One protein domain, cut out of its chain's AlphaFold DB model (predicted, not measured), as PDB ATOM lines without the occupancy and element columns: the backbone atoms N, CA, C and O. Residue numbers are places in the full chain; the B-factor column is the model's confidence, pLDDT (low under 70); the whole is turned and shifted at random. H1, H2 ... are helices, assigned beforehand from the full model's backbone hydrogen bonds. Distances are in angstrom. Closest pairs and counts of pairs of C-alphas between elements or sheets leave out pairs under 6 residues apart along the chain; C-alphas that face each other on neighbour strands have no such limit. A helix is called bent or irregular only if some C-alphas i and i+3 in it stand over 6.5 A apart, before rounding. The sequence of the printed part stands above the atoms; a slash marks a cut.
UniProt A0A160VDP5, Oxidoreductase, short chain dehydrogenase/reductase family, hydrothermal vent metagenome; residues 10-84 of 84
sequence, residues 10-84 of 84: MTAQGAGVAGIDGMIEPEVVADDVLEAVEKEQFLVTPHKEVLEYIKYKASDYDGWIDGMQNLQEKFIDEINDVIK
ATOM      1  N   MET A  10     -38.415 -18.834  46.129       94.62
ATOM      2  CA  MET A  10     -37.717 -17.718  45.467       94.62
ATOM      3  C   MET A  10     -36.952 -16.816  46.445       94.62
ATOM      4  O   MET A  10     -35.965 -16.205  46.054       94.62
ATOM      5  N   THR A  11     -37.388 -16.729  47.703       94.25
ATOM      6  CA  THR A  11     -36.788 -15.868  48.740       94.25
ATOM      7  C   THR A  11     -36.038 -16.664  49.809       94.25
ATOM      8  O   THR A  11     -35.525 -16.087  50.766       94.25
ATOM      9  N   ALA A  12     -35.925 -17.987  49.646       92.06
ATOM     10  CA  ALA A  12     -35.296 -18.883  50.620       92.06
ATOM     11  C   ALA A  12     -33.810 -18.571  50.879       92.06
ATOM     12  O   ALA A  12     -33.289 -18.887  51.942       92.06
ATOM     13  N   GLN A  13     -33.134 -17.940  49.916       89.50
ATOM     14  CA  GLN A  13     -31.730 -17.521  50.018       89.50
ATOM     15  C   GLN A  13     -31.575 -16.069  50.506       89.50
ATOM     16  O   GLN A  13     -30.474 -15.526  50.495       89.50
ATOM     17  N   GLY A  14     -32.674 -15.446  50.937       88.75
ATOM     18  CA  GLY A  14     -32.742 -14.054  51.356       88.75
ATOM     19  C   GLY A  14     -33.712 -13.258  50.487       88.75
ATOM     20  O   GLY A  14     -33.733 -13.383  49.265       88.75
ATOM     21  N   ALA A  15     -34.517 -12.408  51.125       87.81
ATOM     22  CA  ALA A  15     -35.456 -11.525  50.434       87.81
ATOM     23  C   ALA A  15     -34.788 -10.262  49.851       87.81
ATOM     24  O   ALA A  15     -35.431  -9.508  49.123       87.81
ATOM     25  N   GLY A  16     -33.511 -10.020  50.171       89.88
ATOM     26  CA  GLY A  16     -32.813  -8.784  49.819       89.88
ATOM     27  C   GLY A  16     -33.539  -7.543  50.345       89.88
ATOM     28  O   GLY A  16     -34.288  -7.609  51.320       89.88
ATOM     29  N   VAL A  17     -33.383  -6.429  49.629       88.94
ATOM     30  CA  VAL A  17     -34.072  -5.155  49.906       88.94
ATOM     31  C   VAL A  17     -35.600  -5.290  49.883       88.94
ATOM     32  O   VAL A  17     -36.295  -4.554  50.575       88.94
ATOM     33  N   ALA A  18     -36.156  -6.270  49.163       86.94
ATOM     34  CA  ALA A  18     -37.598  -6.505  49.178       86.94
ATOM     35  C   ALA A  18     -38.108  -6.975  50.555       86.94
ATOM     36  O   ALA A  18     -39.293  -6.850  50.828       86.94
ATOM     37  N   GLY A  19     -37.252  -7.500  51.436       86.38
ATOM     38  CA  GLY A  19     -37.652  -7.955  52.772       86.38
ATOM     39  C   GLY A  19     -37.767  -6.862  53.837       86.38
ATOM     40  O   GLY A  19     -38.110  -7.196  54.968       86.38
ATOM     41  N   ILE A  20     -37.460  -5.600  53.515       85.19
ATOM     42  CA  ILE A  20     -37.314  -4.520  54.511       85.19
ATOM     43  C   ILE A  20     -38.623  -4.225  55.250       85.19
ATOM     44  O   ILE A  20     -38.610  -4.062  56.467       85.19
ATOM     45  N   ASP A  21     -39.755  -4.271  54.552       86.50
ATOM     46  CA  ASP A  21     -41.089  -4.079  55.148       86.50
ATOM     47  C   ASP A  21     -41.702  -5.394  55.659       86.50
ATOM     48  O   ASP A  21     -42.893  -5.495  55.947       86.50
ATOM     49  N   GLY A  22     -40.865  -6.422  55.791       88.75
ATOM     50  CA  GLY A  22     -41.247  -7.747  56.242       88.75
ATOM     51  C   GLY A  22     -41.630  -8.694  55.109       88.75
ATOM     52  O   GLY A  22     -41.719  -8.351  53.930       88.75
ATOM     53  N   MET A  23     -41.833  -9.950  55.496       94.94
ATOM     54  CA  MET A  23     -42.270 -11.011  54.596       94.94
ATOM     55  C   MET A  23     -43.653 -11.493  55.003       94.94
ATOM     56  O   MET A  23     -43.901 -11.707  56.191       94.94
ATOM     57  N   ILE A  24     -44.505 -11.739  54.011       96.00
ATOM     58  CA  ILE A  24     -45.794 -12.407  54.208       96.00
ATOM     59  C   ILE A  24     -45.722 -13.866  53.762       96.00
ATOM     60  O   ILE A  24     -44.867 -14.246  52.955       96.00
ATOM     61  N   GLU A  25     -46.621 -14.683  54.294       96.88
ATOM     62  CA  GLU A  25     -46.773 -16.069  53.864       96.88
ATOM     63  C   GLU A  25     -47.487 -16.145  52.501       96.88
ATOM     64  O   GLU A  25     -48.299 -15.270  52.178       96.88
ATOM     65  N   PRO A  26     -47.190 -17.160  51.674       97.06
ATOM     66  CA  PRO A  26     -47.818 -17.317  50.363       97.06
ATOM     67  C   PRO A  26     -49.338 -17.505  50.434       97.06
ATOM     68  O   PRO A  26     -50.026 -17.116  49.494       97.06
ATOM     69  N   GLU A  27     -49.868 -18.042  51.533       97.81
ATOM     70  CA  GLU A  27     -51.307 -18.206  51.757       97.81
ATOM     71  C   GLU A  27     -52.031 -16.855  51.747       97.81
ATOM     72  O   GLU A  27     -53.053 -16.722  51.085       97.81
ATOM     73  N   VAL A  28     -51.445 -15.822  52.368       96.31
ATOM     74  CA  VAL A  28     -52.010 -14.458  52.377       96.31
ATOM     75  C   VAL A  28     -52.152 -13.923  50.952       96.31
ATOM     76  O   VAL A  28     -53.172 -13.364  50.568       96.31
ATOM     77  N   VAL A  29     -51.121 -14.139  50.138       96.81
ATOM     78  CA  VAL A  29     -51.106 -13.704  48.740       96.81
ATOM     79  C   VAL A  29     -52.126 -14.470  47.902       96.81
ATOM     80  O   VAL A  29     -52.732 -13.895  46.999       96.81
ATOM     81  N   ALA A  30     -52.290 -15.768  48.162       97.00
ATOM     82  CA  ALA A  30     -53.265 -16.596  47.466       97.00
ATOM     83  C   ALA A  30     -54.698 -16.137  47.771       97.00
ATOM     84  O   ALA A  30     -55.489 -15.992  46.837       97.00
ATOM     85  N   ASP A  31     -54.997 -15.840  49.037       97.62
ATOM     86  CA  ASP A  31     -56.302 -15.337  49.467       97.62
ATOM     87  C   ASP A  31     -56.634 -13.994  48.792       97.62
ATOM     88  O   ASP A  31     -57.697 -13.859  48.180       97.62
ATOM     89  N   ASP A  32     -55.689 -13.046  48.772       96.94
ATOM     90  CA  ASP A  32     -55.866 -11.748  48.102       96.94
ATOM     91  C   ASP A  32     -56.122 -11.887  46.590       96.94
ATOM     92  O   ASP A  32     -56.863 -11.102  45.991       96.94
ATOM     93  N   VAL A  33     -55.498 -12.876  45.938       96.38
ATOM     94  CA  VAL A  33     -55.722 -13.154  44.510       96.38
ATOM     95  C   VAL A  33     -57.130 -13.684  44.273       96.38
ATOM     96  O   VAL A  33     -57.781 -13.240  43.327       96.38
ATOM     97  N   LEU A  34     -57.597 -14.617  45.103       97.62
ATOM     98  CA  LEU A  34     -58.949 -15.162  44.990       97.62
ATOM     99  C   LEU A  34     -59.996 -14.063  45.193       97.62
ATOM    100  O   LEU A  34     -60.883 -13.903  44.354       97.62
ATOM    101  N   GLU A  35     -59.831 -13.243  46.232       97.88
ATOM    102  CA  GLU A  35     -60.711 -12.106  46.510       97.88
ATOM    103  C   GLU A  35     -60.742 -11.106  45.343       97.88
ATOM    104  O   GLU A  35     -61.803 -10.624  44.943       97.88
ATOM    105  N   ALA A  36     -59.586 -10.806  44.749       97.56
ATOM    106  CA  ALA A  36     -59.508  -9.894  43.615       97.56
ATOM    107  C   ALA A  36     -60.184 -10.438  42.352       97.56
ATOM    108  O   ALA A  36     -60.789  -9.663  41.611       97.56
ATOM    109  N   VAL A  37     -60.104 -11.749  42.103       97.88
ATOM    110  CA  VAL A  37     -60.801 -12.392  40.980       97.88
ATOM    111  C   VAL A  37     -62.313 -12.276  41.156       97.88
ATOM    112  O   VAL A  37     -62.996 -11.882  40.213       97.88
ATOM    113  N   GLU A  38     -62.836 -12.542  42.357       98.25
ATOM    114  CA  GLU A  38     -64.267 -12.389  42.662       98.25
ATOM    115  C   GLU A  38     -64.754 -10.942  42.497       98.25
ATOM    116  O   GLU A  38     -65.889 -10.706  42.081       98.25
ATOM    117  N   LYS A  39     -63.893  -9.967  42.806       98.00
ATOM    118  CA  LYS A  39     -64.187  -8.529  42.713       98.00
ATOM    119  C   LYS A  39     -63.870  -7.904  41.353       98.00
ATOM    120  O   LYS A  39     -64.011  -6.691  41.214       98.00
ATOM    121  N   GLU A  40     -63.406  -8.691  40.382       97.56
ATOM    122  CA  GLU A  40     -62.913  -8.209  39.082       97.56
ATOM    123  C   GLU A  40     -61.859  -7.084  39.216       97.56
ATOM    124  O   GLU A  40     -61.783  -6.144  38.420       97.56
ATOM    125  N   GLN A  41     -61.018  -7.169  40.248       97.19
ATOM    126  CA  GLN A  41     -59.999  -6.173  40.557       97.19
ATOM    127  C   GLN A  41     -58.694  -6.463  39.805       97.19
ATOM    128  O   GLN A  41     -58.070  -7.509  39.963       97.19
ATOM    129  N   PHE A  42     -58.226  -5.485  39.028       95.50
ATOM    130  CA  PHE A  42     -57.019  -5.640  38.210       95.50
ATOM    131  C   PHE A  42     -55.709  -5.535  39.017       95.50
ATOM    132  O   PHE A  42     -54.857  -6.429  38.985       95.50
ATOM    133  N   LEU A  43     -55.526  -4.427  39.746       95.69
ATOM    134  CA  LEU A  43     -54.319  -4.173  40.536       95.69
ATOM    135  C   LEU A  43     -54.531  -4.629  41.980       95.69
ATOM    136  O   LEU A  43     -55.413  -4.123  42.664       95.69
ATOM    137  N   VAL A  44     -53.682  -5.542  42.443       96.06
ATOM    138  CA  VAL A  44     -53.738  -6.142  43.784       96.06
ATOM    139  C   VAL A  44     -52.361  -6.006  44.408       96.06
ATOM    140  O   VAL A  44     -51.389  -6.473  43.807       96.06
ATOM    141  N   THR A  45     -52.279  -5.377  45.577       95.88
ATOM    142  CA  THR A  45     -51.038  -5.138  46.327       95.88
ATOM    143  C   THR A  45     -51.186  -5.729  47.734       95.88
ATOM    144  O   THR A  45     -51.680  -5.030  48.620       95.88
ATOM    145  N   PRO A  46     -50.807  -7.008  47.939       94.12
ATOM    146  CA  PRO A  46     -50.915  -7.673  49.244       94.12
ATOM    147  C   PRO A  46     -50.186  -6.929  50.369       94.12
ATOM    148  O   PRO A  46     -50.671  -6.799  51.491       94.12
ATOM    149  N   HIS A  47     -49.028  -6.359  50.039       94.50
ATOM    150  CA  HIS A  47     -48.315  -5.403  50.878       94.50
ATOM    151  C   HIS A  47     -48.896  -4.009  50.638       94.50
ATOM    152  O   HIS A  47     -48.880  -3.509  49.508       94.50
ATOM    153  N   LYS A  48     -49.421  -3.375  51.690       89.62
ATOM    154  CA  LYS A  48     -50.119  -2.080  51.597       89.62
ATOM    155  C   LYS A  48     -49.189  -0.968  51.111       89.62
ATOM    156  O   LYS A  48     -49.616  -0.052  50.414       89.62
ATOM    157  N   GLU A  49     -47.917  -1.088  51.455       92.81
ATOM    158  CA  GLU A  49     -46.834  -0.159  51.172       92.81
ATOM    159  C   GLU A  49     -46.510  -0.113  49.672       92.81
ATOM    160  O   GLU A  49     -46.201   0.948  49.132       92.81
ATOM    161  N   VAL A  50     -46.680  -1.234  48.955       94.75
ATOM    162  CA  VAL A  50     -46.357  -1.340  47.522       94.75
ATOM    163  C   VAL A  50     -47.158  -0.351  46.682       94.75
ATOM    164  O   VAL A  50     -46.631   0.194  45.711       94.75
ATOM    165  N   LEU A  51     -48.411  -0.066  47.048       95.25
ATOM    166  CA  LEU A  51     -49.202   0.929  46.326       95.25
ATOM    167  C   LEU A  51     -48.606   2.337  46.466       95.25
ATOM    168  O   LEU A  51     -48.573   3.087  45.489       95.25
ATOM    169  N   GLU A  52     -48.106   2.687  47.649       94.88
ATOM    170  CA  GLU A  52     -47.432   3.965  47.878       94.88
ATOM    171  C   GLU A  52     -46.090   4.027  47.144       94.88
ATOM    172  O   GLU A  52     -45.774   5.051  46.542       94.88
ATOM    173  N   TYR A  53     -45.350   2.920  47.066       95.06
ATOM    174  CA  TYR A  53     -44.121   2.848  46.269       95.06
ATOM    175  C   TYR A  53     -44.378   3.045  44.777       95.06
ATOM    176  O   TYR A  53     -43.651   3.789  44.121       95.06
ATOM    177  N   ILE A  54     -45.437   2.433  44.236       95.44
ATOM    178  CA  ILE A  54     -45.837   2.629  42.837       95.44
ATOM    179  C   ILE A  54     -46.170   4.104  42.583       95.44
ATOM    180  O   ILE A  54     -45.712   4.665  41.586       95.44
ATOM    181  N   LYS A  55     -46.935   4.741  43.480       97.00
ATOM    182  CA  LYS A  55     -47.282   6.166  43.371       97.00
ATOM    183  C   LYS A  55     -46.044   7.053  43.439       97.00
ATOM    184  O   LYS A  55     -45.888   7.921  42.583       97.00
ATOM    185  N   TYR A  56     -45.164   6.818  44.412       97.44
ATOM    186  CA  TYR A  56     -43.955   7.614  44.590       97.44
ATOM    187  C   TYR A  56     -43.041   7.500  43.368       97.44
ATOM    188  O   TYR A  56     -42.725   8.516  42.750       97.44
ATOM    189  N   LYS A  57     -42.748   6.271  42.926       97.44
ATOM    190  CA  LYS A  57     -41.969   6.005  41.712       97.44
ATOM    191  C   LYS A  57     -42.552   6.684  40.473       97.44
ATOM    192  O   LYS A  57     -41.807   7.186  39.641       97.44
ATOM    193  N   ALA A  58     -43.876   6.688  40.326       97.69
ATOM    194  CA  ALA A  58     -44.536   7.353  39.205       97.69
ATOM    195  C   ALA A  58     -44.460   8.888  39.289       97.69
ATOM    196  O   ALA A  58     -44.471   9.547  38.251       97.69
ATOM    197  N   SER A  59     -44.405   9.452  40.499       98.31
ATOM    198  CA  SER A  59     -44.339  10.901  40.721       98.31
ATOM    199  C   SER A  59     -42.927  11.486  40.639       98.31
ATOM    200  O   SER A  59     -42.780  12.630  40.217       98.31
ATOM    201  N   ASP A  60     -41.907  10.719  41.024       98.31
ATOM    202  CA  ASP A  60     -40.507  11.143  41.075       98.31
ATOM    203  C   ASP A  60     -39.592   9.935  40.845       98.31
ATOM    204  O   ASP A  60     -39.329   9.127  41.739       98.31
ATOM    205  N   TYR A  61     -39.147   9.782  39.600       97.88
ATOM    206  CA  TYR A  61     -38.386   8.608  39.187       97.88
ATOM    207  C   TYR A  61     -36.906   8.707  39.572       97.88
ATOM    208  O   TYR A  61     -36.305   7.693  39.926       97.88
ATOM    209  N   ASP A  62     -36.331   9.912  39.525       98.38
ATOM    210  CA  ASP A  62     -34.936  10.147  39.903       98.38
ATOM    211  C   ASP A  62     -34.775   9.979  41.421       98.38
ATOM    212  O   ASP A  62     -33.935   9.195  41.863       98.38
ATOM    213  N   GLY A  63     -35.670  10.579  42.219       98.06
ATOM    214  CA  GLY A  63     -35.688  10.384  43.671       98.06
ATOM    215  C   GLY A  63     -35.937   8.929  44.079       98.06
ATOM    216  O   GLY A  63     -35.332   8.439  45.035       98.06
ATOM    217  N   TRP A  64     -36.754   8.189  43.318       97.38
ATOM    218  CA  TRP A  64     -36.902   6.744  43.507       97.38
ATOM    219  C   TRP A  64     -35.583   5.991  43.294       97.38
ATOM    220  O   TRP A  64     -35.232   5.137  44.109       97.38
ATOM    221  N   ILE A  65     -34.851   6.278  42.211       97.62
ATOM    222  CA  ILE A  65     -33.571   5.614  41.914       97.62
ATOM    223  C   ILE A  65     -32.557   5.899  43.022       97.62
ATOM    224  O   ILE A  65     -31.972   4.953  43.554       97.62
ATOM    225  N   ASP A  66     -32.405   7.165  43.404       98.06
ATOM    226  CA  ASP A  66     -31.494   7.574  44.475       98.06
ATOM    227  C   ASP A  66     -31.872   6.898  45.802       98.06
ATOM    228  O   ASP A  66     -31.019   6.362  46.514       98.06
ATOM    229  N   GLY A  67     -33.166   6.852  46.131       95.94
ATOM    230  CA  GLY A  67     -33.674   6.168  47.319       95.94
ATOM    231  C   GLY A  67     -33.331   4.676  47.336       95.94
ATOM    232  O   GLY A  67     -32.836   4.168  48.344       95.94
ATOM    233  N   MET A  68     -33.529   3.980  46.213       95.44
ATOM    234  CA  MET A  68     -33.230   2.548  46.095       95.44
ATOM    235  C   MET A  68     -31.732   2.242  46.183       95.44
ATOM    236  O   MET A  68     -31.362   1.232  46.781       95.44
ATOM    237  N   GLN A  69     -30.870   3.096  45.620       95.94
ATOM    238  CA  GLN A  69     -29.415   2.951  45.735       95.94
ATOM    239  C   GLN A  69     -28.965   3.076  47.194       95.94
ATOM    240  O   GLN A  69     -28.308   2.174  47.712       95.94
ATOM    241  N   ASN A  70     -29.416   4.125  47.885       95.56
ATOM    242  CA  ASN A  70     -29.121   4.329  49.305       95.56
ATOM    243  C   ASN A  70     -29.623   3.164  50.178       95.56
ATOM    244  O   ASN A  70     -28.976   2.774  51.150       95.56
ATOM    245  N   LEU A  71     -30.796   2.609  49.860       93.88
ATOM    246  CA  LEU A  71     -31.375   1.481  50.589       93.88
ATOM    247  C   LEU A  71     -30.550   0.199  50.409       93.88
ATOM    248  O   LEU A  71     -30.323  -0.532  51.372       93.88
ATOM    249  N   GLN A  72     -30.065  -0.051  49.190       93.44
ATOM    250  CA  GLN A  72     -29.188  -1.178  48.878       93.44
ATOM    251  C   GLN A  72     -27.840  -1.075  49.602       93.44
ATOM    252  O   GLN A  72     -27.359  -2.083  50.116       93.44
ATOM    253  N   GLU A  73     -27.238   0.116  49.653       94.69
ATOM    254  CA  GLU A  73     -25.982   0.349  50.379       94.69
ATOM    255  C   GLU A  73     -26.136   0.024  51.866       94.69
ATOM    256  O   GLU A  73     -25.388  -0.795  52.393       94.69
ATOM    257  N   LYS A  74     -27.181   0.558  52.513       91.44
ATOM    258  CA  LYS A  74     -27.476   0.266  53.926       91.44
ATOM    259  C   LYS A  74     -27.674  -1.222  54.191       91.44
ATOM    260  O   LYS A  74     -27.149  -1.744  55.166       91.44
ATOM    261  N   PHE A  75     -28.406  -1.910  53.317       90.50
ATOM    262  CA  PHE A  75     -28.623  -3.349  53.444       90.50
ATOM    263  C   PHE A  75     -27.308  -4.144  53.357       90.50
ATOM    264  O   PHE A  75     -27.106  -5.103  54.100       90.50
ATOM    265  N   ILE A  76     -26.392  -3.744  52.468       91.19
ATOM    266  CA  ILE A  76     -25.057  -4.350  52.362       91.19
ATOM    267  C   ILE A  76     -24.228  -4.065  53.621       91.19
ATOM    268  O   ILE A  76     -23.568  -4.974  54.125       91.19
ATOM    269  N   ASP A  77     -24.265  -2.836  54.133       91.88
ATOM    270  CA  ASP A  77     -23.538  -2.448  55.344       91.88
ATOM    271  C   ASP A  77     -24.013  -3.242  56.567       91.88
ATOM    272  O   ASP A  77     -23.187  -3.804  57.285       91.88
ATOM    273  N   GLU A  78     -25.328  -3.395  56.748       87.31
ATOM    274  CA  GLU A  78     -25.904  -4.227  57.811       87.31
ATOM    275  C   GLU A  78     -25.433  -5.685  57.719       87.31
ATOM    276  O   GLU A  78     -25.054  -6.283  58.729       87.31
ATOM    277  N   ILE A  79     -25.393  -6.265  56.515       86.56
ATOM    278  CA  ILE A  79     -24.858  -7.620  56.308       86.56
ATOM    279  C   ILE A  79     -23.375  -7.688  56.689       86.56
ATOM    280  O   ILE A  79     -22.949  -8.636  57.352       86.56
ATOM    281  N   ASN A  80     -22.581  -6.700  56.276       90.94
ATOM    282  CA  ASN A  80     -21.149  -6.661  56.558       90.94
ATOM    283  C   ASN A  80     -20.855  -6.557  58.059       90.94
ATOM    284  O   ASN A  80     -19.880  -7.149  58.525       90.94
ATOM    285  N   ASP A  81     -21.686  -5.839  58.812       90.44
ATOM    286  CA  ASP A  81     -21.551  -5.710  60.263       90.44
ATOM    287  C   ASP A  81     -21.912  -7.001  61.010       90.44
ATOM    288  O   ASP A  81     -21.329  -7.276  62.054       90.44
ATOM    289  N   VAL A  82     -22.809  -7.830  60.466       85.56
ATOM    290  CA  VAL A  82     -23.158  -9.145  61.037       85.56
ATOM    291  C   VAL A  82     -22.075 -10.204  60.781       85.56
ATOM    292  O   VAL A  82     -21.953 -11.158  61.549       85.56
ATOM    293  N   ILE A  83     -21.309 -10.073  59.694       83.75
ATOM    294  CA  ILE A  83     -20.281 -11.052  59.288       83.75
ATOM    295  C   ILE A  83     -18.913 -10.783  59.952       83.75
ATOM    296  O   ILE A  83     -18.068 -11.682  59.983       83.75
ATOM    297  N   LYS A  84     -18.682  -9.576  60.482       64.88
ATOM    298  CA  LYS A  84     -17.481  -9.227  61.265       64.88
ATOM    299  C   LYS A  84     -17.508  -9.814  62.674       64.88
ATOM    300  O   LYS A  84     -16.405 -10.182  63.140       64.88
TER     301      LYS A  84
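AT A GLANCE: This is residues 10 to 84 of the 84 residues of the protein "Oxidoreductase, short chain dehydrogenase/reductase family" of hydrothermal vent metagenome (UniProt A0A160VDP5). Two helices, H3 and the long H4, meet near their ends as an open V, and H2 lies away from both, beyond the H3 side of the V, so that the whole is a loose, flat zigzag of helices. The very short H1 lies between the arms of the V and packs on H4 at residues 71 to 75, while the last part of H4 and Lys 84, residues 77 to 84, stick out at one end. The printed part has 75 residues with four named helices, in the order H1, H2, H3, H4, and no named strand; the class is all helix. It is loose, with a radius of gyration of the C-alphas of 15.6 A, and the C-alphas span 50 by 32 by 15 A along their three main axes.

HOW THE PARTS SIT: Along the printed part from Met 10, the first named element is H1, residues 16 to 19. A short link of 6 residues joins it to H2, residues 26 to 38, and the two are apart. A short link of 9 residues then joins H2 to H3, residues 48 to 59, and these two are also apart. A tight link of 1 residue, Asp 60, joins H3 to H4, residues 61 to 83. H3 and H4 only just touch, with 3 pairs of C-alphas within 8 A, and they touch only at the corner by their link. Their closest C-alphas are those of Lys 57 and Trp 64, 5.4 A apart; H3 touches H4 with residues 56 to 57 alone, and H4 touches H3 with residues 63 to 64 alone. Their lines stand at a steep tilt of 48 degrees, opposite ways, and their centres are 18.1 A apart. H1 and H4 touch, with 4 pairs of C-alphas within 8 A, of which the closest are those of Val 17 and Gln 72, 6.4 A apart. Here H4 takes part with residues 71 to 75 alone, and the two centres are 10.1 A apart. H2 touches no helix. H1 and H3 are apart. In H2 and H4 every O i to N i+4 pair is within hydrogen-bond range, in H3 7 of 8 pairs are, and H1 is too short for such a pair.

IN THESE COORDINATES: H1 begins at Gly 16, with its C-alpha at (-32.813, -8.784, 49.819), and ends at Gly 19. H2 runs from Pro 26, C-alpha at (-47.818, -17.317, 50.363), to Glu 38 and is 18.8 A long from first to last C-alpha. H3 runs from Lys 48 to Ser 59 over 17.9 A; it is neither bent nor irregular, but only just: C-alphas 48 and 51 are 6.1 A apart. H4, with 23 residues the longest helix, runs from Tyr 61 to Ile 83 over 33.4 A, and its last C-alpha stands at (-20.281, -11.052, 59.288).

THE WHOLE: The two C-alphas farthest apart are those of Glu 40 and Lys 84, at 50.6 A. The C-alphas of Met 10 and Lys 84, the first and last printed residues, are 27.0 A apart, and Lys 84 is the last residue of the chain. Residues 58 to 63, of which 61 to 63 belong to H4, stand free, and so do residues 77 to 84, of which 77 to 83 belong to H4. The other 61 residues span 41 by 28 by 14 A. The printed part has no cut, and no link between the helices is long. The mean pLDDT of the printed part is 93.7, and in this predicted model residue 84 alone is under 70.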